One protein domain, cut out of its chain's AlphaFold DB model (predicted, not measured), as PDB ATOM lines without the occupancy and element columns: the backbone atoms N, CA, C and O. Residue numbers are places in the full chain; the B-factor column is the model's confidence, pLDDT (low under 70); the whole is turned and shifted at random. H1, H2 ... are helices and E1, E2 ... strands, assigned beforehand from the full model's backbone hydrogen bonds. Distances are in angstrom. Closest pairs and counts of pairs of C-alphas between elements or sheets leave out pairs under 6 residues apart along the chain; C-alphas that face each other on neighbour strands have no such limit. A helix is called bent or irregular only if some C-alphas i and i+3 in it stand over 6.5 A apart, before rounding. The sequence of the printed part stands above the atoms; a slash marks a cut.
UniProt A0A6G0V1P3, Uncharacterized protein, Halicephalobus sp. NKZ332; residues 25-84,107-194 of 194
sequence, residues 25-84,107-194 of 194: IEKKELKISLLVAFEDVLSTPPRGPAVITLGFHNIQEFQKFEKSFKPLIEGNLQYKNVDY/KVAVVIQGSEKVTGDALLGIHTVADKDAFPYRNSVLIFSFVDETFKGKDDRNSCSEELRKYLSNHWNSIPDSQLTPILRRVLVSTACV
ATOM      1  N   ILE A  25     127.101 144.623 158.894       57.75
ATOM      2  CA  ILE A  25     126.127 145.703 159.033       57.75
ATOM      3  C   ILE A  25     126.603 146.654 160.128       57.75
ATOM      4  O   ILE A  25     126.261 146.502 161.301       57.75
ATOM      5  N   GLU A  26     127.381 147.664 159.740       60.66
ATOM      6  CA  GLU A  26     127.724 148.779 160.635       60.66
ATOM      7  C   GLU A  26     126.464 149.579 161.029       60.66
ATOM      8  O   GLU A  26     126.398 150.186 162.099       60.66
ATOM      9  N   LYS A  27     125.413 149.525 160.197       71.88
ATOM     10  CA  LYS A  27     124.156 150.247 160.411       71.88
ATOM     11  C   LYS A  27     123.197 149.497 161.333       71.88
ATOM     12  O   LYS A  27     122.463 148.600 160.920       71.88
ATOM     13  N   LYS A  28     123.140 149.941 162.588       74.69
ATOM     14  CA  LYS A  28     122.243 149.432 163.642       74.69
ATOM     15  C   LYS A  28     120.809 149.138 163.163       74.69
ATOM     16  O   LYS A  28     120.279 148.080 163.494       74.69
ATOM     17  N   GLU A  29     120.200 150.027 162.378       77.12
ATOM     18  CA  GLU A  29     118.807 149.881 161.922       77.12
ATOM     19  C   GLU A  29     118.604 148.713 160.947       77.12
ATOM     20  O   GLU A  29     117.624 147.975 161.069       77.12
ATOM     21  N   LEU A  30     119.551 148.471 160.035       79.38
ATOM     22  CA  LEU A  30     119.506 147.310 159.140       79.38
ATOM     23  C   LEU A  30     119.615 146.008 159.945       79.38
ATOM     24  O   LEU A  30     118.864 145.063 159.705       79.38
ATOM     25  N   LYS A  31     120.491 145.977 160.957       78.12
ATOM     26  CA  LYS A  31     120.641 144.811 161.837       78.12
ATOM     27  C   LYS A  31     119.346 144.522 162.596       78.12
ATOM     28  O   LYS A  31     118.910 143.377 162.619       78.12
ATOM     29  N   ILE A  32     118.718 145.541 163.184       76.12
ATOM     30  CA  ILE A  32     117.432 145.396 163.885       76.12
ATOM     31  C   ILE A  32     116.340 144.915 162.922       76.12
ATOM     32  O   ILE A  32     115.615 143.979 163.250       76.12
ATOM     33  N   SER A  33     116.252 145.513 161.732       78.94
ATOM     34  CA  SER A  33     115.237 145.171 160.728       78.94
ATOM     35  C   SER A  33     115.323 143.707 160.301       78.94
ATOM     36  O   SER A  33     114.300 143.027 160.228       78.94
ATOM     37  N   LEU A  34     116.543 143.208 160.085       79.50
ATOM     38  CA  LEU A  34     116.794 141.804 159.770       79.50
ATOM     39  C   LEU A  34     116.461 140.898 160.957       79.50
ATOM     40  O   LEU A  34     115.737 139.926 160.785       79.50
ATOM     41  N   LEU A  35     116.927 141.229 162.166       77.25
ATOM     42  CA  LEU A  35     116.672 140.433 163.373       77.25
ATOM     43  C   LEU A  35     115.177 140.171 163.595       77.25
ATOM     44  O   LEU A  35     114.785 139.022 163.787       77.25
ATOM     45  N   VAL A  36     114.360 141.226 163.528       75.44
ATOM     46  CA  VAL A  36     112.903 141.134 163.704       75.44
ATOM     47  C   VAL A  36     112.277 140.269 162.608       75.44
ATOM     48  O   VAL A  36     111.491 139.375 162.901       75.44
ATOM     49  N   ALA A  37     112.679 140.475 161.353       76.62
ATOM     50  CA  ALA A  37     112.163 139.709 160.226       76.62
ATOM     51  C   ALA A  37     112.473 138.206 160.330       76.62
ATOM     52  O   ALA A  37     111.607 137.362 160.096       76.62
ATOM     53  N   PHE A  38     113.699 137.850 160.714       76.19
ATOM     54  CA  PHE A  38     114.057 136.447 160.897       76.19
ATOM     55  C   PHE A  38     113.335 135.821 162.085       76.19
ATOM     56  O   PHE A  38     113.018 134.639 162.021       76.19
ATOM     57  N   GLU A  39     113.043 136.565 163.154       75.94
ATOM     58  CA  GLU A  39     112.280 136.031 164.285       75.94
ATOM     59  C   GLU A  39     110.873 135.581 163.865       75.94
ATOM     60  O   GLU A  39     110.459 134.470 164.207       75.94
ATOM     61  N   ASP A  40     110.169 136.395 163.075       71.06
ATOM     62  CA  ASP A  40     108.797 136.101 162.652       71.06
ATOM     63  C   ASP A  40     108.707 134.830 161.793       71.06
ATOM     64  O   ASP A  40     107.833 133.987 162.029       71.06
ATOM     65  N   VAL A  41     109.658 134.636 160.873       73.12
ATOM     66  CA  VAL A  41     109.713 133.463 159.980       73.12
ATOM     67  C   VAL A  41     110.336 132.243 160.658       73.12
ATOM     68  O   VAL A  41     109.963 131.102 160.376       73.12
ATOM     69  N   LEU A  42     111.299 132.437 161.565       72.94
ATOM     70  CA  LEU A  42     111.942 131.323 162.258       72.94
ATOM     71  C   LEU A  42     111.103 130.767 163.414       72.94
ATOM     72  O   LEU A  42     111.344 129.624 163.804       72.94
ATOM     73  N   SER A  43     110.121 131.523 163.915       72.62
ATOM     74  CA  SER A  43     109.185 131.062 164.944       72.62
ATOM     75  C   SER A  43     108.378 129.826 164.510       72.62
ATOM     76  O   SER A  43     108.185 129.565 163.322       72.62
ATOM     77  N   THR A  44     107.929 129.033 165.489       73.38
ATOM     78  CA  THR A  44     107.144 127.814 165.250       73.38
ATOM     79  C   THR A  44     105.832 127.879 166.044       73.38
ATOM     80  O   THR A  44     105.889 127.816 167.274       73.38
ATOM     81  N   PRO A  45     104.656 127.967 165.388       75.44
ATOM     82  CA  PRO A  45     104.480 128.196 163.952       75.44
ATOM     83  C   PRO A  45     104.891 129.631 163.548       75.44
ATOM     84  O   PRO A  45     104.837 130.526 164.394       75.44
ATOM     85  N   PRO A  46     105.252 129.863 162.273       76.12
ATOM     86  CA  PRO A  46     105.564 131.197 161.769       76.12
ATOM     87  C   PRO A  46     104.383 132.159 161.928       76.12
ATOM     88  O   PRO A  46     103.221 131.787 161.711       76.12
ATOM     89  N   ARG A  47     104.681 133.416 162.277       77.38
ATOM     90  CA  ARG A  47     103.657 134.442 162.540       77.38
ATOM     91  C   ARG A  47     103.081 135.072 161.273       77.38
ATOM     92  O   ARG A  47     101.944 135.531 161.307       77.38
ATOM     93  N   GLY A  48     103.836 135.071 160.181       80.25
ATOM     94  CA  GLY A  48     103.498 135.749 158.932       80.25
ATOM     95  C   GLY A  48     104.736 135.938 158.056       80.25
ATOM     96  O   GLY A  48     105.844 135.690 158.536       80.25
ATOM     97  N   PRO A  49     104.577 136.365 156.789       88.12
ATOM     98  CA  PRO A  49     105.710 136.817 155.999       88.12
ATOM     99  C   PRO A  49     106.409 137.964 156.727       88.12
ATOM    100  O   PRO A  49     105.765 138.913 157.183       88.12
ATOM    101  N   ALA A  50     107.729 137.898 156.812       89.25
ATOM    102  CA  ALA A  50     108.513 139.028 157.262       89.25
ATOM    103  C   ALA A  50     108.815 139.945 156.085       89.25
ATOM    104  O   ALA A  50     109.259 139.485 155.038       89.25
ATOM    105  N   VAL A  51     108.608 141.246 156.260       91.31
ATOM    106  CA  VAL A  51     108.802 142.232 155.195       91.31
ATOM    107  C   VAL A  51     109.825 143.266 155.633       91.31
ATOM    108  O   VAL A  51     109.660 143.914 156.668       91.31
ATOM    109  N   ILE A  52     110.869 143.428 154.828       92.19
ATOM    110  CA  ILE A  52     111.896 144.452 154.989       92.19
ATOM    111  C   ILE A  52     111.951 145.264 153.702       92.19
ATOM    112  O   ILE A  52     111.996 144.702 152.610       92.19
ATOM    113  N   THR A  53     112.003 146.584 153.831       94.19
ATOM    114  CA  THR A  53     112.287 147.481 152.716       94.19
ATOM    115  C   THR A  53     113.616 148.193 152.927       94.19
ATOM    116  O   THR A  53     113.832 148.839 153.951       94.19
ATOM    117  N   LEU A  54     114.502 148.090 151.942       93.88
ATOM    118  CA  LEU A  54     115.845 148.640 151.967       93.88
ATOM    119  C   LEU A  54     116.017 149.701 150.882       93.88
ATOM    120  O   LEU A  54     115.744 149.442 149.711       93.88
ATOM    121  N   GLY A  55     116.489 150.880 151.278       94.19
ATOM    122  CA  GLY A  55     116.991 151.898 150.354       94.19
ATOM    123  C   GLY A  55     118.512 151.826 150.271       94.19
ATOM    124  O   GLY A  55     119.170 151.725 151.300       94.19
ATOM    125  N   PHE A  56     119.071 151.875 149.072       93.31
ATOM    126  CA  PHE A  56     120.510 151.914 148.822       93.31
ATOM    127  C   PHE A  56     120.822 153.151 148.007       93.31
ATOM    128  O   PHE A  56     120.150 153.413 147.006       93.31
ATOM    129  N   HIS A  57     121.852 153.904 148.376       92.81
ATOM    130  CA  HIS A  57     122.116 155.140 147.651       92.81
ATOM    131  C   HIS A  57     122.803 154.913 146.292       92.81
ATOM    132  O   HIS A  57     122.900 155.834 145.478       92.81
ATOM    133  N   ASN A  58     123.329 153.707 146.046       92.00
ATOM    134  CA  ASN A  58     123.855 153.271 144.753       92.00
ATOM    135  C   ASN A  58     123.832 151.736 144.602       92.00
ATOM    136  O   ASN A  58     123.581 150.985 145.546       92.00
ATOM    137  N   ILE A  59     124.133 151.261 143.390       90.44
ATOM    138  CA  ILE A  59     124.128 149.830 143.068       90.44
ATOM    139  C   ILE A  59     125.269 149.056 143.743       90.44
ATOM    140  O   ILE A  59     125.110 147.878 144.058       90.44
ATOM    141  N   GLN A  60     126.418 149.690 143.990       90.50
ATOM    142  CA  GLN A  60     127.572 149.046 144.620       90.50
ATOM    143  C   GLN A  60     127.276 148.656 146.073       90.50
ATOM    144  O   GLN A  60     127.720 147.603 146.532       90.50
ATOM    145  N   GLU A  61     126.499 149.462 146.793       88.88
ATOM    146  CA  GLU A  61     126.045 149.146 148.147       88.88
ATOM    147  C   GLU A  61     125.054 147.998 148.171       88.88
ATOM    148  O   GLU A  61     125.208 147.088 148.987       88.88
ATOM    149  N   PHE A  62     124.094 147.992 147.243       90.75
ATOM    150  CA  PHE A  62     123.205 146.850 147.072       90.75
ATOM    151  C   PHE A  62     124.012 145.568 146.810       90.75
ATOM    152  O   PHE A  62     123.812 144.562 147.484       90.75
ATOM    153  N   GLN A  63     124.977 145.606 145.885       89.12
ATOM    154  CA  GLN A  63     125.821 144.449 145.564       89.12
ATOM    155  C   GLN A  63     126.662 143.993 146.763       89.12
ATOM    156  O   GLN A  63     126.843 142.792 146.976       89.12
ATOM    157  N   LYS A  64     127.170 144.936 147.567       86.44
ATOM    158  CA  LYS A  64     127.882 144.633 148.815       86.44
ATOM    159  C   LYS A  64     126.953 143.952 149.818       86.44
ATOM    160  O   LYS A  64     127.346 142.943 150.402       86.44
ATOM    161  N   PHE A  65     125.735 144.471 149.989       87.19
ATOM    162  CA  PHE A  65     124.713 143.848 150.821       87.19
ATOM    163  C   PHE A  65     124.411 142.432 150.336       87.19
ATOM    164  O   PHE A  65     124.534 141.504 151.122       87.19
ATOM    165  N   GLU A  66     124.099 142.240 149.055       86.06
ATOM    166  CA  GLU A  66     123.710 140.938 148.512       86.06
ATOM    167  C   GLU A  66     124.819 139.892 148.681       86.06
ATOM    168  O   GLU A  66     124.577 138.796 149.197       86.06
ATOM    169  N   LYS A  67     126.056 140.252 148.312       85.25
ATOM    170  CA  LYS A  67     127.232 139.378 148.407       85.25
ATOM    171  C   LYS A  67     127.469 138.883 149.828       85.25
ATOM    172  O   LYS A  67     127.930 137.758 150.016       85.25
ATOM    173  N   SER A  68     127.187 139.724 150.814       81.38
ATOM    174  CA  SER A  68     127.392 139.383 152.212       81.38
ATOM    175  C   SER A  68     126.132 138.822 152.880       81.38
ATOM    176  O   SER A  68     126.269 138.031 153.800       81.38
ATOM    177  N   PHE A  69     124.928 139.136 152.396       83.50
ATOM    178  CA  PHE A  69     123.658 138.627 152.913       83.50
ATOM    179  C   PHE A  69     123.423 137.171 152.517       83.50
ATOM    180  O   PHE A  69     123.163 136.330 153.374       83.50
ATOM    181  N   LYS A  70     123.549 136.868 151.219       84.62
ATOM    182  CA  LYS A  70     123.292 135.547 150.635       84.62
ATOM    183  C   LYS A  70     123.942 134.383 151.410       84.62
ATOM    184  O   LYS A  70     123.205 133.496 151.842       84.62
ATOM    185  N   PRO A  71     125.264 134.377 151.681       81.62
ATOM    186  CA  PRO A  71     125.895 133.265 152.394       81.62
ATOM    187  C   PRO A  71     125.407 133.101 153.842       81.62
ATOM    188  O   PRO A  71     125.517 132.012 154.398       81.62
ATOM    189  N   LEU A  72     124.864 134.153 154.467       76.81
ATOM    190  CA  LEU A  72     124.352 134.094 155.843       76.81
ATOM    191  C   LEU A  72     123.018 133.353 155.927       76.81
ATOM    192  O   LEU A  72     122.717 132.715 156.937       76.81
ATOM    193  N   ILE A  73     122.210 133.456 154.875       78.75
ATOM    194  CA  ILE A  73     120.849 132.926 154.870       78.75
ATOM    195  C   ILE A  73     120.729 131.576 154.185       78.75
ATOM    196  O   ILE A  73     119.883 130.797 154.607       78.75
ATOM    197  N   GLU A  74     121.590 131.249 153.218       79.56
ATOM    198  CA  GLU A  74     121.549 129.964 152.501       79.56
ATOM    199  C   GLU A  74     121.756 128.743 153.418       79.56
ATOM    200  O   GLU A  74     121.387 127.630 153.055       79.56
ATOM    201  N   GLY A  75     122.280 128.937 154.635       73.00
ATOM    202  CA  GLY A  75     122.349 127.888 155.659       73.00
ATOM    203  C   GLY A  75     121.024 127.588 156.378       73.00
ATOM    204  O   GLY A  75     120.940 126.581 157.074       73.00
ATOM    205  N   ASN A  76     120.008 128.447 156.243       75.38
ATOM    206  CA  ASN A  76     118.749 128.375 157.004       75.38
ATOM    207  C   ASN A  76     117.492 128.491 156.136       75.38
ATOM    208  O   ASN A  76     116.450 127.945 156.490       75.38
ATOM    209  N   LEU A  77     117.581 129.243 155.040       82.69
ATOM    210  CA  LEU A  77     116.491 129.575 154.136       82.69
ATOM    211  C   LEU A  77     116.935 129.322 152.700       82.69
ATOM    212  O   LEU A  77     118.090 129.565 152.345       82.69
ATOM    213  N   GLN A  78     115.998 128.939 151.840       87.25
ATOM    214  CA  GLN A  78     116.252 129.028 150.407       87.25
ATOM    215  C   GLN A  78     116.377 130.499 150.002       87.25
ATOM    216  O   GLN A  78     115.503 131.303 150.319       87.25
ATOM    217  N   TYR A  79     117.442 130.852 149.286       86.88
ATOM    218  CA  TYR A  79     117.626 132.201 148.757       86.88
ATOM    219  C   TYR A  79     117.116 132.311 147.321       86.88
ATOM    220  O   TYR A  79     117.448 131.484 146.464       86.88
ATOM    221  N   LYS A  80     116.348 133.365 147.043       89.00
ATOM    222  CA  LYS A  80     115.925 133.762 145.699       89.00
ATOM    223  C   LYS A  80     116.177 135.255 145.511       89.00
ATOM    224  O   LYS A  80     115.886 136.049 146.399       89.00
ATOM    225  N   ASN A  81     116.685 135.626 144.341       87.56
ATOM    226  CA  ASN A  81     116.725 137.011 143.885       87.56
ATOM    227  C   ASN A  81     115.786 137.130 142.682       87.56
ATOM    228  O   ASN A  81     115.850 136.312 141.761       87.56
ATOM    229  N   VAL A  82     114.899 138.112 142.736       86.12
ATOM    230  CA  VAL A  82     113.961 138.462 141.683       86.12
ATOM    231  C   VAL A  82     114.248 139.905 141.273       86.12
ATOM    232  O   VAL A  82     114.034 140.827 142.057       86.12
ATOM    233  N   ASP A  83     114.719 140.095 140.040       85.00
ATOM    234  CA  ASP A  83     115.087 141.409 139.512       85.00
ATOM    235  C   ASP A  83     114.140 141.861 138.395       85.00
ATOM    236  O   ASP A  83     114.165 141.359 137.270       85.00
ATOM    237  N   TYR A  84     113.311 142.855 138.709       77.38
ATOM    238  CA  TYR A  84     112.361 143.466 137.780       77.38
ATOM    239  C   TYR A  84     112.976 144.578 136.925       77.38
ATOM    240  O   TYR A  84     112.291 145.193 136.106       77.38
ATOM    241  N   LYS A 107     111.238 127.381 154.428       84.94
ATOM    242  CA  LYS A 107     111.405 128.807 154.680       84.94
ATOM    243  C   LYS A 107     112.268 129.427 153.576       84.94
ATOM    244  O   LYS A 107     113.340 128.909 153.252       84.94
ATOM    245  N   VAL A 108     111.814 130.539 153.003       87.19
ATOM    246  CA  VAL A 108     112.435 131.196 151.838       87.19
ATOM    247  C   VAL A 108     112.739 132.661 152.138       87.19
ATOM    248  O   VAL A 108     111.959 133.345 152.792       87.19
ATOM    249  N   ALA A 109     113.867 133.162 151.648       89.19
ATOM    250  CA  ALA A 109     114.173 134.585 151.593       89.19
ATOM    251  C   ALA A 109     114.229 135.035 150.133       89.19
ATOM    252  O   ALA A 109     114.990 134.485 149.334       89.19
ATOM    253  N   VAL A 110     113.430 136.046 149.801       90.44
ATOM    254  CA  VAL A 110     113.319 136.612 148.458       90.44
ATOM    255  C   VAL A 110     113.784 138.060 148.490       90.44
ATOM    256  O   VAL A 110     113.151 138.905 149.122       90.44
ATOM    257  N   VAL A 111     114.883 138.349 147.798       91.31
ATOM    258  CA  VAL A 111     115.317 139.721 147.507       91.31
ATOM    259  C   VAL A 111     114.658 140.159 146.211       91.31
ATOM    260  O   VAL A 111     114.736 139.462 145.205       91.31
ATOM    261  N   ILE A 112     113.979 141.296 146.265       91.00
ATOM    262  CA  ILE A 112     113.159 141.837 145.193       91.00
ATOM    263  C   ILE A 112     113.768 143.177 144.781       91.00
ATOM    264  O   ILE A 112     113.781 144.127 145.570       91.00
ATOM    265  N   GLN A 113     114.268 143.256 143.552       89.75
ATOM    266  CA  GLN A 113     114.792 144.480 142.946       89.75
ATOM    267  C   GLN A 113     113.856 145.005 141.866       89.75
ATOM    268  O   GLN A 113     113.153 144.237 141.214       89.75
ATOM    269  N   GLY A 114     113.865 146.318 141.639       85.38
ATOM    270  CA  GLY A 114     113.120 146.921 140.533       85.38
ATOM    271  C   GLY A 114     111.608 146.983 140.764       85.38
ATOM    272  O   GLY A 114     110.847 147.214 139.825       85.38
ATOM    273  N   SER A 115     111.135 146.730 141.991       86.94
ATOM    274  CA  SER A 115     109.694 146.678 142.283       86.94
ATOM    275  C   SER A 115     108.993 148.027 142.156       86.94
ATOM    276  O   SER A 115     107.778 148.069 141.992       86.94
ATOM    277  N   GLU A 116     109.742 149.127 142.106       87.56
ATOM    278  CA  GLU A 116     109.256 150.455 141.742       87.56
ATOM    279  C   GLU A 116     108.674 150.506 140.318       87.56
ATOM    280  O   GLU A 116     107.819 151.339 140.032       87.56
ATOM    281  N   LYS A 117     109.075 149.579 139.437       85.19
ATOM    282  CA  LYS A 117     108.566 149.460 138.059       85.19
ATOM    283  C   LYS A 117     107.266 148.659 137.957       85.19
ATOM    284  O   LYS A 117     106.674 148.590 136.880       85.19
ATOM    285  N   VAL A 118     106.825 148.028 139.046       83.56
ATOM    286  CA  VAL A 118     105.556 147.293 139.088       83.56
ATOM    287  C   VAL A 118     104.407 148.303 139.059       83.56
ATOM    288  O   VAL A 118     104.403 149.276 139.808       83.56
ATOM    289  N   THR A 119     103.429 148.086 138.180       81.19
ATOM    290  CA  THR A 119     102.323 149.029 137.948       81.19
ATOM    291  C   THR A 119     100.967 148.330 137.939       81.19
ATOM    292  O   THR A 119     100.877 147.109 137.789       81.19
ATOM    293  N   GLY A 120      99.900 149.115 138.109       80.62
ATOM    294  CA  GLY A 120      98.517 148.652 138.022       80.62
ATOM    295  C   GLY A 120      98.195 147.522 139.002       80.62
ATOM    296  O   GLY A 120      98.674 147.502 140.137       80.62
ATOM    297  N   ASP A 121      97.402 146.555 138.542       77.38
ATOM    298  CA  ASP A 121      96.914 145.441 139.363       77.38
ATOM    299  C   ASP A 121      98.038 144.546 139.911       77.38
ATOM    300  O   ASP A 121      97.860 143.879 140.934       77.38
ATOM    301  N   ALA A 122      99.229 144.561 139.302       79.06
ATOM    302  CA  ALA A 122     100.380 143.816 139.808       79.06
ATOM    303  C   ALA A 122     100.834 144.324 141.195       79.06
ATOM    304  O   ALA A 122     101.297 143.539 142.026       79.06
ATOM    305  N   LEU A 123     100.602 145.598 141.529       82.38
ATOM    306  CA  LEU A 123     100.865 146.122 142.877       82.38
ATOM    307  C   LEU A 123      99.978 145.465 143.947       82.38
ATOM    308  O   LEU A 123     100.415 145.260 145.083       82.38
ATOM    309  N   LEU A 124      98.762 145.039 143.591       81.00
ATOM    310  CA  LEU A 124      97.894 144.258 144.487       81.00
ATOM    311  C   LEU A 124      98.481 142.863 144.773       81.00
ATOM    312  O   LEU A 124      98.192 142.238 145.796       81.00
ATOM    313  N   GLY A 125      99.361 142.381 143.900       81.00
ATOM    314  CA  GLY A 125     100.196 141.215 144.139       81.00
ATOM    315  C   GLY A 125     101.122 141.376 145.335       81.00
ATOM    316  O   GLY A 125     101.099 140.542 146.239       81.00
ATOM    317  N   ILE A 126     101.870 142.483 145.359       85.00
ATOM    318  CA  ILE A 126     102.764 142.859 146.465       85.00
ATOM    319  C   ILE A 126     101.971 142.962 147.768       85.00
ATOM    320  O   ILE A 126     102.380 142.412 148.788       85.00
ATOM    321  N   HIS A 127     100.796 143.595 147.720       86.44
ATOM    322  CA  HIS A 127      99.881 143.664 148.859       86.44
ATOM    323  C   HIS A 127      99.550 142.285 149.437       86.44
ATOM    324  O   HIS A 127      99.549 142.112 150.650       86.44
ATOM    325  N   THR A 128      99.266 141.323 148.556       86.19
ATOM    326  CA  THR A 128      98.827 139.976 148.927       86.19
ATOM    327  C   THR A 128      99.945 139.187 149.609       86.19
ATOM    328  O   THR A 128      99.701 138.547 150.627       86.19
ATOM    329  N   VAL A 129     101.170 139.236 149.073       87.06
ATOM    330  CA  VAL A 129     102.303 138.465 149.621       87.06
ATOM    331  C   VAL A 129     102.911 139.102 150.869       87.06
ATOM    332  O   VAL A 129     103.452 138.394 151.708       87.06
ATOM    333  N   ALA A 130     102.803 140.426 151.009       88.56
ATOM    334  CA  ALA A 130     103.300 141.172 152.163       88.56
ATOM    335  C   ALA A 130     102.288 141.246 153.322       88.56
ATOM    336  O   ALA A 130     102.542 141.908 154.329       88.56
ATOM    337  N   ASP A 131     101.110 140.636 153.182       87.06
ATOM    338  CA  ASP A 131     100.121 140.619 154.250       87.06
ATOM    339  C   ASP A 131     100.525 139.619 155.340       87.06
ATOM    340  O   ASP A 131     100.644 138.419 155.096       87.06
ATOM    341  N   LYS A 132     100.704 140.125 156.565       81.44
ATOM    342  CA  LYS A 132     101.114 139.337 157.734       81.44
ATOM    343  C   LYS A 132     100.200 138.132 158.000       81.44
ATOM    344  O   LYS A 132     100.663 137.112 158.500       81.44
ATOM    345  N   ASP A 133      98.912 138.244 157.673       79.69
ATOM    346  CA  ASP A 133      97.920 137.219 157.988       79.69
ATOM    347  C   ASP A 133      97.713 136.254 156.810       79.69
ATOM    348  O   ASP A 133      97.109 135.186 156.986       79.69
ATOM    349  N   ALA A 134      98.249 136.588 155.627       72.69
ATOM    350  CA  ALA A 134      98.047 135.816 154.413       72.69
ATOM    351  C   ALA A 134      98.737 134.450 154.483       72.69
ATOM    352  O   ALA A 134      99.958 134.301 154.540       72.69
ATOM    353  N   PHE A 135      97.905 133.419 154.424       66.31
ATOM    354  CA  PHE A 135      98.316 132.079 154.048       66.31
ATOM    355  C   PHE A 135      98.333 131.994 152.511       66.31
ATOM    356  O   PHE A 135      97.406 132.522 151.891       66.31
ATOM    357  N   PRO A 136      99.327 131.351 151.868       74.75
ATOM    358  CA  PRO A 136     100.372 130.472 152.419       74.75
ATOM    359  C   PRO A 136     101.731 131.135 152.739       74.75
ATOM    360  O   PRO A 136     102.696 130.435 153.021       74.75
ATOM    361  N   TYR A 137     101.849 132.463 152.739       78.81
ATOM    362  CA  TYR A 137     103.156 133.145 152.658       78.81
ATOM    363  C   TYR A 137     103.942 133.259 153.976       78.81
ATOM    364  O   TYR A 137     104.959 133.950 154.044       78.81
ATOM    365  N   ARG A 138     103.508 132.577 155.041       79.94
ATOM    366  CA  ARG A 138     104.045 132.754 156.402       79.94
ATOM    367  C   ARG A 138     105.498 132.301 156.582       79.94
ATOM    368  O   ARG A 138     106.139 132.691 157.548       79.94
ATOM    369  N   ASN A 139     106.013 131.503 155.650       84.62
ATOM    370  CA  ASN A 139     107.381 130.979 155.653       84.62
ATOM    371  C   ASN A 139     108.374 131.867 154.876       84.62
ATOM    372  O   ASN A 139     109.481 131.419 154.580       84.62
ATOM    373  N   SER A 140     108.004 133.100 154.512       88.25
ATOM    374  CA  SER A 140     108.812 133.937 153.618       88.25
ATOM    375  C   SER A 140     109.375 135.192 154.287       88.25
ATOM    376  O   SER A 140     108.688 135.877 155.039       88.25
ATOM    377  N   VAL A 141     110.635 135.508 153.985       89.44
ATOM    378  CA  VAL A 141     111.244 136.825 154.207       89.44
ATOM    379  C   VAL A 141     111.272 137.547 152.863       89.44
ATOM    380  O   VAL A 141     111.966 137.123 151.943       89.44
ATOM    381  N   LEU A 142     110.523 138.636 152.745       91.38
ATOM    382  CA  LEU A 142     110.473 139.506 151.577       91.38
ATOM    383  C   LEU A 142     111.364 140.722 151.818       91.38
ATOM    384  O   LEU A 142     111.143 141.480 152.763       91.38
ATOM    385  N   ILE A 143     112.360 140.920 150.958       92.56
ATOM    386  CA  ILE A 143     113.275 142.059 151.022       92.56
ATOM    387  C   ILE A 143     113.084 142.896 149.764       92.56
ATOM    388  O   ILE A 143     113.637 142.583 148.714       92.56
ATOM    389  N   PHE A 144     112.305 143.967 149.874       93.62
ATOM    390  CA  PHE A 144     112.185 144.966 148.818       93.62
ATOM    391  C   PHE A 144     113.420 145.856 148.846       93.62
ATOM    392  O   PHE A 144     113.763 146.402 149.890       93.62
ATOM    393  N   SER A 145     114.103 145.990 147.718       93.81
ATOM    394  CA  SER A 145     115.336 146.766 147.618       93.81
ATOM    395  C   SER A 145     115.245 147.795 146.501       93.81
ATOM    396  O   SER A 145     114.890 147.472 145.367       93.81
ATOM    397  N   PHE A 146     115.569 149.036 146.851       94.62
ATOM    398  CA  PHE A 146     115.466 150.208 145.990       94.62
ATOM    399  C   PHE A 146     116.812 150.916 145.927       94.62
ATOM    400  O   PHE A 146     117.482 151.048 146.949       94.62
ATOM    401  N   VAL A 147     117.206 151.366 144.738       93.69
ATOM    402  CA  VAL A 147     118.484 152.048 144.512       93.69
ATOM    403  C   VAL A 147     118.211 153.453 143.990       93.69
ATOM    404  O   VAL A 147     117.703 153.598 142.883       93.69
ATOM    405  N   ASP A 148     118.547 154.475 144.777       94.56
ATOM    406  CA  ASP A 148     118.354 155.880 144.407       94.56
ATOM    407  C   ASP A 148     119.234 156.815 145.251       94.56
ATOM    408  O   ASP A 148     119.377 156.626 146.459       94.56
ATOM    409  N   GLU A 149     119.798 157.863 144.644       94.31
ATOM    410  CA  GLU A 149     120.688 158.803 145.341       94.31
ATOM    411  C   GLU A 149     120.013 159.531 146.518       94.31
ATOM    412  O   GLU A 149     120.701 159.957 147.450       94.31
ATOM    413  N   THR A 150     118.681 159.650 146.524       94.38
ATOM    414  CA  THR A 150     117.911 160.279 147.614       94.38
ATOM    415  C   THR A 150     118.047 159.556 148.955       94.38
ATOM    416  O   THR A 150     117.866 160.182 150.003       94.38
ATOM    417  N   PHE A 151     118.434 158.274 148.955       93.38
ATOM    418  CA  PHE A 151     118.673 157.503 150.179       93.38
ATOM    419  C   PHE A 151     120.006 157.837 150.864       93.38
ATOM    420  O   PHE A 151     120.232 157.442 152.011       93.38
ATOM    421  N   LYS A 152     120.881 158.610 150.211       92.12
ATOM    422  CA  LYS A 152     122.174 159.003 150.774       92.12
ATOM    423  C   LYS A 152     122.000 159.790 152.077       92.12
ATOM    424  O   LYS A 152     121.355 160.838 152.110       92.12
ATOM    425  N   GLY A 153     122.637 159.310 153.147       85.69
ATOM    426  CA  GLY A 153     122.630 159.957 154.465       85.69
ATOM    427  C   GLY A 153     121.317 159.820 155.241       85.69
ATOM    428  O   GLY A 153     121.127 160.513 156.240       85.69
ATOM    429  N   LYS A 154     120.401 158.943 154.808       88.88
ATOM    430  CA  LYS A 154     119.151 158.625 155.517       88.88
ATOM    431  C   LYS A 154     119.371 157.520 156.554       88.88
ATOM    432  O   LYS A 154     118.724 156.483 156.523       88.88
ATOM    433  N   ASP A 155     120.340 157.709 157.444       79.56
ATOM    434  CA  ASP A 155     120.825 156.631 158.320       79.56
ATOM    435  C   ASP A 155     119.869 156.298 159.478       79.56
ATOM    436  O   ASP A 155     119.954 155.215 160.063       79.56
ATOM    437  N   ASP A 156     118.957 157.213 159.819       85.56
ATOM    438  CA  ASP A 156     117.924 156.975 160.821       85.56
ATOM    439  C   ASP A 156     116.648 156.372 160.210       85.56
ATOM    440  O   ASP A 156     116.249 156.666 159.081       85.56
ATOM    441  N   ARG A 157     115.969 155.529 160.995       82.31
ATOM    442  CA  ARG A 157     114.772 154.802 160.555       82.31
ATOM    443  C   ARG A 157     113.654 155.721 160.056       82.31
ATOM    444  O   ARG A 157     112.966 155.355 159.106       82.31
ATOM    445  N   ASN A 158     113.449 156.876 160.691       88.19
ATOM    446  CA  ASN A 158     112.332 157.758 160.357       88.19
ATOM    447  C   ASN A 158     112.589 158.466 159.026       88.19
ATOM    448  O   ASN A 158     111.734 158.410 158.144       88.19
ATOM    449  N   SER A 159     113.772 159.061 158.846       90.94
ATOM    450  CA  SER A 159     114.124 159.726 157.590       90.94
ATOM    451  C   SER A 159     114.165 158.744 156.423       90.94
ATOM    452  O   SER A 159     113.663 159.066 155.346       90.94
ATOM    453  N   CYS A 160     114.669 157.526 156.642       92.06
ATOM    454  CA  CYS A 160     114.644 156.478 155.631       92.06
ATOM    455  C   CYS A 160     113.213 156.061 155.271       92.06
ATOM    456  O   CYS A 160     112.864 156.003 154.095       92.06
ATOM    457  N   SER A 161     112.357 155.806 156.268       93.44
ATOM    458  CA  SER A 161     110.963 155.414 156.026       93.44
ATOM    459  C   SER A 161     110.178 156.495 155.281       93.44
ATOM    460  O   SER A 161     109.372 156.167 154.407       93.44
ATOM    461  N   GLU A 162     110.398 157.769 155.611       95.31
ATOM    462  CA  GLU A 162     109.775 158.894 154.914       95.31
ATOM    463  C   GLU A 162     110.263 159.013 153.471       95.31
ATOM    464  O   GLU A 162     109.447 159.229 152.572       95.31
ATOM    465  N   GLU A 163     111.566 158.855 153.232       96.56
ATOM    466  CA  GLU A 163     112.140 158.928 151.888       96.56
ATOM    467  C   GLU A 163     111.671 157.758 151.017       96.56
ATOM    468  O   GLU A 163     111.182 157.974 149.913       96.56
ATOM    469  N   LEU A 164     111.686 156.532 151.547       96.12
ATOM    470  CA  LEU A 164     111.131 155.352 150.876       96.12
ATOM    471  C   LEU A 164     109.648 155.529 150.545       96.12
ATOM    472  O   LEU A 164     109.215 155.179 149.449       96.12
ATOM    473  N   ARG A 165     108.859 156.106 151.460       96.69
ATOM    474  CA  ARG A 165     107.450 156.412 151.186       96.69
ATOM    475  C   ARG A 165     107.313 157.380 150.013       96.69
ATOM    476  O   ARG A 165     106.511 157.111 149.127       96.69
ATOM    477  N   LYS A 166     108.071 158.482 149.997       96.50
ATOM    478  CA  LYS A 166     108.041 159.461 148.896       96.50
ATOM    479  C   LYS A 166     108.463 158.821 147.576       96.50
ATOM    480  O   LYS A 166     107.759 158.964 146.580       96.50
ATOM    481  N   TYR A 167     109.570 158.084 147.592       96.31
ATOM    482  CA  TYR A 167     110.103 157.380 146.435       96.31
ATOM    483  C   TYR A 167     109.063 156.434 145.827       96.31
ATOM    484  O   TYR A 167     108.759 156.531 144.637       96.31
ATOM    485  N   LEU A 168     108.451 155.577 146.648       95.12
ATOM    486  CA  LEU A 168     107.438 154.627 146.192       95.12
ATOM    487  C   LEU A 168     106.155 155.310 145.743       95.12
ATOM    488  O   LEU A 168     105.593 154.906 144.735       95.12
ATOM    489  N   SER A 169     105.701 156.359 146.427       94.75
ATOM    490  CA  SER A 169     104.530 157.120 145.983       94.75
ATOM    491  C   SER A 169     104.722 157.752 144.606       94.75
ATOM    492  O   SER A 169     103.780 157.798 143.820       94.75
ATOM    493  N   ASN A 170     105.942 158.187 144.287       94.56
ATOM    494  CA  ASN A 170     106.247 158.749 142.976       94.56
ATOM    495  C   ASN A 170     106.265 157.683 141.871       94.56
ATOM    496  O   ASN A 170     105.826 157.966 140.758       94.56
ATOM    497  N   HIS A 171     106.747 156.472 142.168       91.94
ATOM    498  CA  HIS A 171     106.879 155.391 141.185       91.94
ATOM    499  C   HIS A 171     105.599 154.555 141.029       91.94
ATOM    500  O   HIS A 171     105.206 154.205 139.920       91.94
ATOM    501  N   TRP A 172     104.882 154.297 142.120       92.06
ATOM    502  CA  TRP A 172     103.612 153.568 142.142       92.06
ATOM    503  C   TRP A 172     102.403 154.495 141.971       92.06
ATOM    504  O   TRP A 172     101.343 154.287 142.558       92.06
ATOM    505  N   ASN A 173     102.548 155.510 141.122       90.44
ATOM    506  CA  ASN A 173     101.514 156.510 140.838       90.44
ATOM    507  C   ASN A 173     100.408 156.011 139.884       90.44
ATOM    508  O   ASN A 173      99.468 156.743 139.577       90.44
ATOM    509  N   SER A 174     100.516 154.763 139.410       89.12
ATOM    510  CA  SER A 174      99.546 154.134 138.503       89.12
ATOM    511  C   SER A 174      98.243 153.698 139.184       89.12
ATOM    512  O   SER A 174      97.280 153.373 138.491       89.12
ATOM    513  N   ILE A 175      98.195 153.697 140.521       87.06
ATOM    514  CA  ILE A 175      97.007 153.364 141.313       87.06
ATOM    515  C   ILE A 175      96.611 154.542 142.220       87.06
ATOM    516  O   ILE A 175      97.476 155.316 142.626       87.06
ATOM    517  N   PRO A 176      95.323 154.692 142.583       91.56
ATOM    518  CA  PRO A 176      94.888 155.758 143.483       91.56
ATOM    519  C   PRO A 176      95.494 155.640 144.890       91.56
ATOM    520  O   PRO A 176      95.670 154.533 145.406       91.56
ATOM    521  N   ASP A 177      95.671 156.772 145.577       91.12
ATOM    522  CA  ASP A 177      96.199 156.839 146.953       91.12
ATOM    523  C   ASP A 177      95.454 155.945 147.954       91.12
ATOM    524  O   ASP A 177      96.052 155.399 148.890       91.12
ATOM    525  N   SER A 178      94.144 155.765 147.753       91.81
ATOM    526  CA  SER A 178      93.303 154.892 148.576       91.81
ATOM    527  C   SER A 178      93.704 153.418 148.484       91.81
ATOM    528  O   SER A 178      93.528 152.682 149.451       91.81
ATOM    529  N   GLN A 179      94.247 152.988 147.342       90.75
ATOM    530  CA  GLN A 179      94.787 151.643 147.138       90.75
ATOM    531  C   GLN A 179      96.268 151.578 147.508       90.75
ATOM    532  O   GLN A 179      96.693 150.616 148.140       90.75
ATOM    533  N   LEU A 180      97.038 152.623 147.196       92.69
ATOM    534  CA  LEU A 180      98.470 152.694 147.473       92.69
ATOM    535  C   LEU A 180      98.789 152.691 148.976       92.69
ATOM    536  O   LEU A 180      99.688 151.981 149.429       92.69
ATOM    537  N   THR A 181      98.032 153.442 149.780       93.44
ATOM    538  CA  THR A 181      98.278 153.576 151.226       93.44
ATOM    539  C   THR A 181      98.283 152.223 151.963       93.44
ATOM    540  O   THR A 181      99.225 151.961 152.718       93.44
ATOM    541  N   PRO A 182      97.295 151.325 151.764       92.75
ATOM    542  CA  PRO A 182      97.336 149.964 152.303       92.75
ATOM    543  C   PRO A 182      98.548 149.121 151.887       92.75
ATOM    544  O   PRO A 182      98.961 148.258 152.665       92.75
ATOM    545  N   ILE A 183      99.093 149.332 150.684       92.56
ATOM    546  CA  ILE A 183     100.281 148.622 150.180       92.56
ATOM    547  C   ILE A 183     101.519 149.138 150.901       92.56
ATOM    548  O   ILE A 183     102.231 148.358 151.528       92.56
ATOM    549  N   LEU A 184     101.718 150.459 150.910       94.19
ATOM    550  CA  LEU A 184     102.839 151.109 151.592       94.19
ATOM    551  C   LEU A 184     102.903 150.741 153.076       94.19
ATOM    552  O   LEU A 184     103.985 150.527 153.613       94.19
ATOM    553  N   ARG A 185     101.751 150.609 153.747       92.69
ATOM    554  CA  ARG A 185     101.680 150.162 155.149       92.69
ATOM    555  C   ARG A 185     102.187 148.736 155.379       92.69
ATOM    556  O   ARG A 185     102.567 148.445 156.505       92.69
ATOM    557  N   ARG A 186     102.158 147.867 154.365       91.31
ATOM    558  CA  ARG A 186     102.657 146.484 154.441       91.31
ATOM    559  C   ARG A 186     104.129 146.389 154.059       91.31
ATOM    560  O   ARG A 186     104.877 145.680 154.718       91.31
ATOM    561  N   VAL A 187     104.559 147.132 153.038       92.25
ATOM    562  CA  VAL A 187     105.962 147.087 152.596       92.25
ATOM    563  C   VAL A 187     106.897 147.897 153.500       92.25
ATOM    564  O   VAL A 187     108.026 147.482 153.739       92.25
ATOM    565  N   LEU A 188     106.429 148.998 154.098       92.56
ATOM    566  CA  LEU A 188     107.243 149.877 154.956       92.56
ATOM    567  C   LEU A 188     107.123 149.563 156.460       92.56
ATOM    568  O   LEU A 188     107.271 150.457 157.291       92.56
ATOM    569  N   VAL A 189     106.827 148.314 156.838       88.12
ATOM    570  CA  VAL A 189     106.732 147.909 158.259       88.12
ATOM    571  C   VAL A 189     108.109 147.943 158.935       88.12
ATOM    572  O   VAL A 189     108.250 148.407 160.073       88.12
ATOM    573  N   SER A 190     109.131 147.488 158.212       89.50
ATOM    574  CA  SER A 190     110.527 147.461 158.638       89.50
ATOM    575  C   SER A 190     111.381 148.074 157.533       89.50
ATOM    576  O   SER A 190     111.335 147.609 156.395       89.50
ATOM    577  N   THR A 191     112.106 149.148 157.840       91.19
ATOM    578  CA  THR A 191     112.821 149.948 156.838       91.19
ATOM    579  C   THR A 191     114.223 150.292 157.304       91.19
ATOM    580  O   THR A 191     114.400 150.710 158.449       91.19
ATOM    581  N   ALA A 192     115.195 150.216 156.401       90.69
ATOM    582  CA  ALA A 192     116.544 150.714 156.639       90.69
ATOM    583  C   ALA A 192     117.157 151.252 155.344       90.69
ATOM    584  O   ALA A 192     116.856 150.751 154.264       90.69
ATOM    585  N   CYS A 193     118.019 152.260 155.458       90.19
ATOM    586  CA  CYS A 193     118.758 152.793 154.321       90.19
ATOM    587  C   CYS A 193     120.245 152.533 154.540       90.19
ATOM    588  O   CYS A 193     120.786 152.762 155.631       90.19
ATOM    589  N   VAL A 194     120.886 152.001 153.509       81.38
ATOM    590  CA  VAL A 194     122.296 151.611 153.468       81.38
ATOM    591  C   VAL A 194     123.075 152.640 152.672       81.38
ATOM    592  O   VAL A 194     122.488 153.210 151.731       81.38
TER     593      VAL A 194
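AT A GLANCE: This is residues 25 to 84 and 107 to 194 of the 194 residues of an uncharacterized protein of Halicephalobus sp. NKZ332 (UniProt A0A6G0V1P3). A twisted sheet of five parallel strands makes the core, with helices over both faces: H1 and H2 side by side with the strands under them on one face, H4 crossing the strands on the other. H3 and H5 pack on each other and reach the sheet only with residues 126 to 129 and 186 to 187. The printed part has 148 residues, with five named helices and five named strands in the order H1, E1, H2, E2, E3, H3, E4, H4, H5, E5; the class is mixed, helices and strands. The sheet's order is E2, E3, E4, E1, E5. The whole is compact and rounded, with a radius of gyration of the C-alphas of 14.3 A and spans of 38 by 34 by 26 A.

IN THESE COORDINATES: H1, residues 28 to 42, begins at C-alpha 28 at (122.243, 149.432, 163.642) and is 20.9 A long from first to last C-alpha. E1, residues 50 to 56, is 19.5 A long. H2, residues 59 to 73, measures 20.9 A; it is neither bent nor irregular, but only just: C-alphas 68 and 71 are 6.3 A apart. E2, residues 78 to 83, is 16.5 A long, and E3, residues 108 to 113, is 16.2 A. H3, residues 122 to 129, spans 11.3 A. E4, residues 140 to 147, is the longest strand at 22.5 A, beginning at C-alpha 140 at (108.812, 133.937, 153.618). H4, residues 157 to 171, is 20.9 A long, and H5, residues 177 to 187, is 14.9 A. E5, residues 191 to 193, is 7.0 A long and ends at C-alpha 193 at (118.758, 152.793, 154.321).

HOW THE PARTS SIT: In the sheet the edge strands are E2 and E5. E2 and E3 are parallel at 15 degrees, with N 82 and O 111 at 2.8 A. E3 and E4 are parallel at 18 degrees, with N 110 and O 141 at 2.8 A. E4 and E1 are parallel at 15 degrees, with N 54 and O 144 at 2.8 A. E1 and E5 are parallel at 21 degrees, with N 55 and O 192 at 3.0 A. H1 is on the sheet at a height of 8.2 A and runs along the strands, at 21 degrees to E1 on the local plane; its closest C-alphas to E1 are those of Ala 37 and Ala 50, 4.8 A apart. H2 is on the same face at a height of 9.0 A, over E3 and E4, at 5 degrees to E3 on the local plane. H1 and H2 are apart. H4 is on the opposite face at a height of 8.8 A and runs across the strands, at 87 degrees to E1 on the local plane; these layers make three. H4 and H5 form a helical hairpin and only just touch, with 3 pairs of C-alphas within 8 A, made by residues 165 to 169 of H4 alone; the closest are those of Arg 165 and Leu 184, 7.0 A. H3 touches H5 at a steep tilt of 42 degrees, the same way, the closest C-alphas being those of His 127 and Ile 183, 5.1 A. H3 and H5 only graze the sheet. E3, H3, E4 are a strand-helix-strand unit, two parallel neighbour strands with a helix between; E1, H2, E2 and E4, H4, H5, E5 are split units, with other strands between theirs. The three crossovers are right-handed. Every O i to N i+4 pair is within hydrogen-bond range in H1 and H4; the counts are 9 of 11 in H2, 3 of 4 in H3 and 4 of 7 in H5.

THE WHOLE: The two C-alphas farthest apart are those of Gly 75 and Pro 176, 41.0 A. Residues 85 to 106 are not printed, and C-alphas 84 and 107 are 22.4 A apart across this cut, in the link from E2 to E3. Of the links that are printed whole, none is long. The mean pLDDT of the printed part is 85.7, and residues 25 to 26 and 135 are under 70.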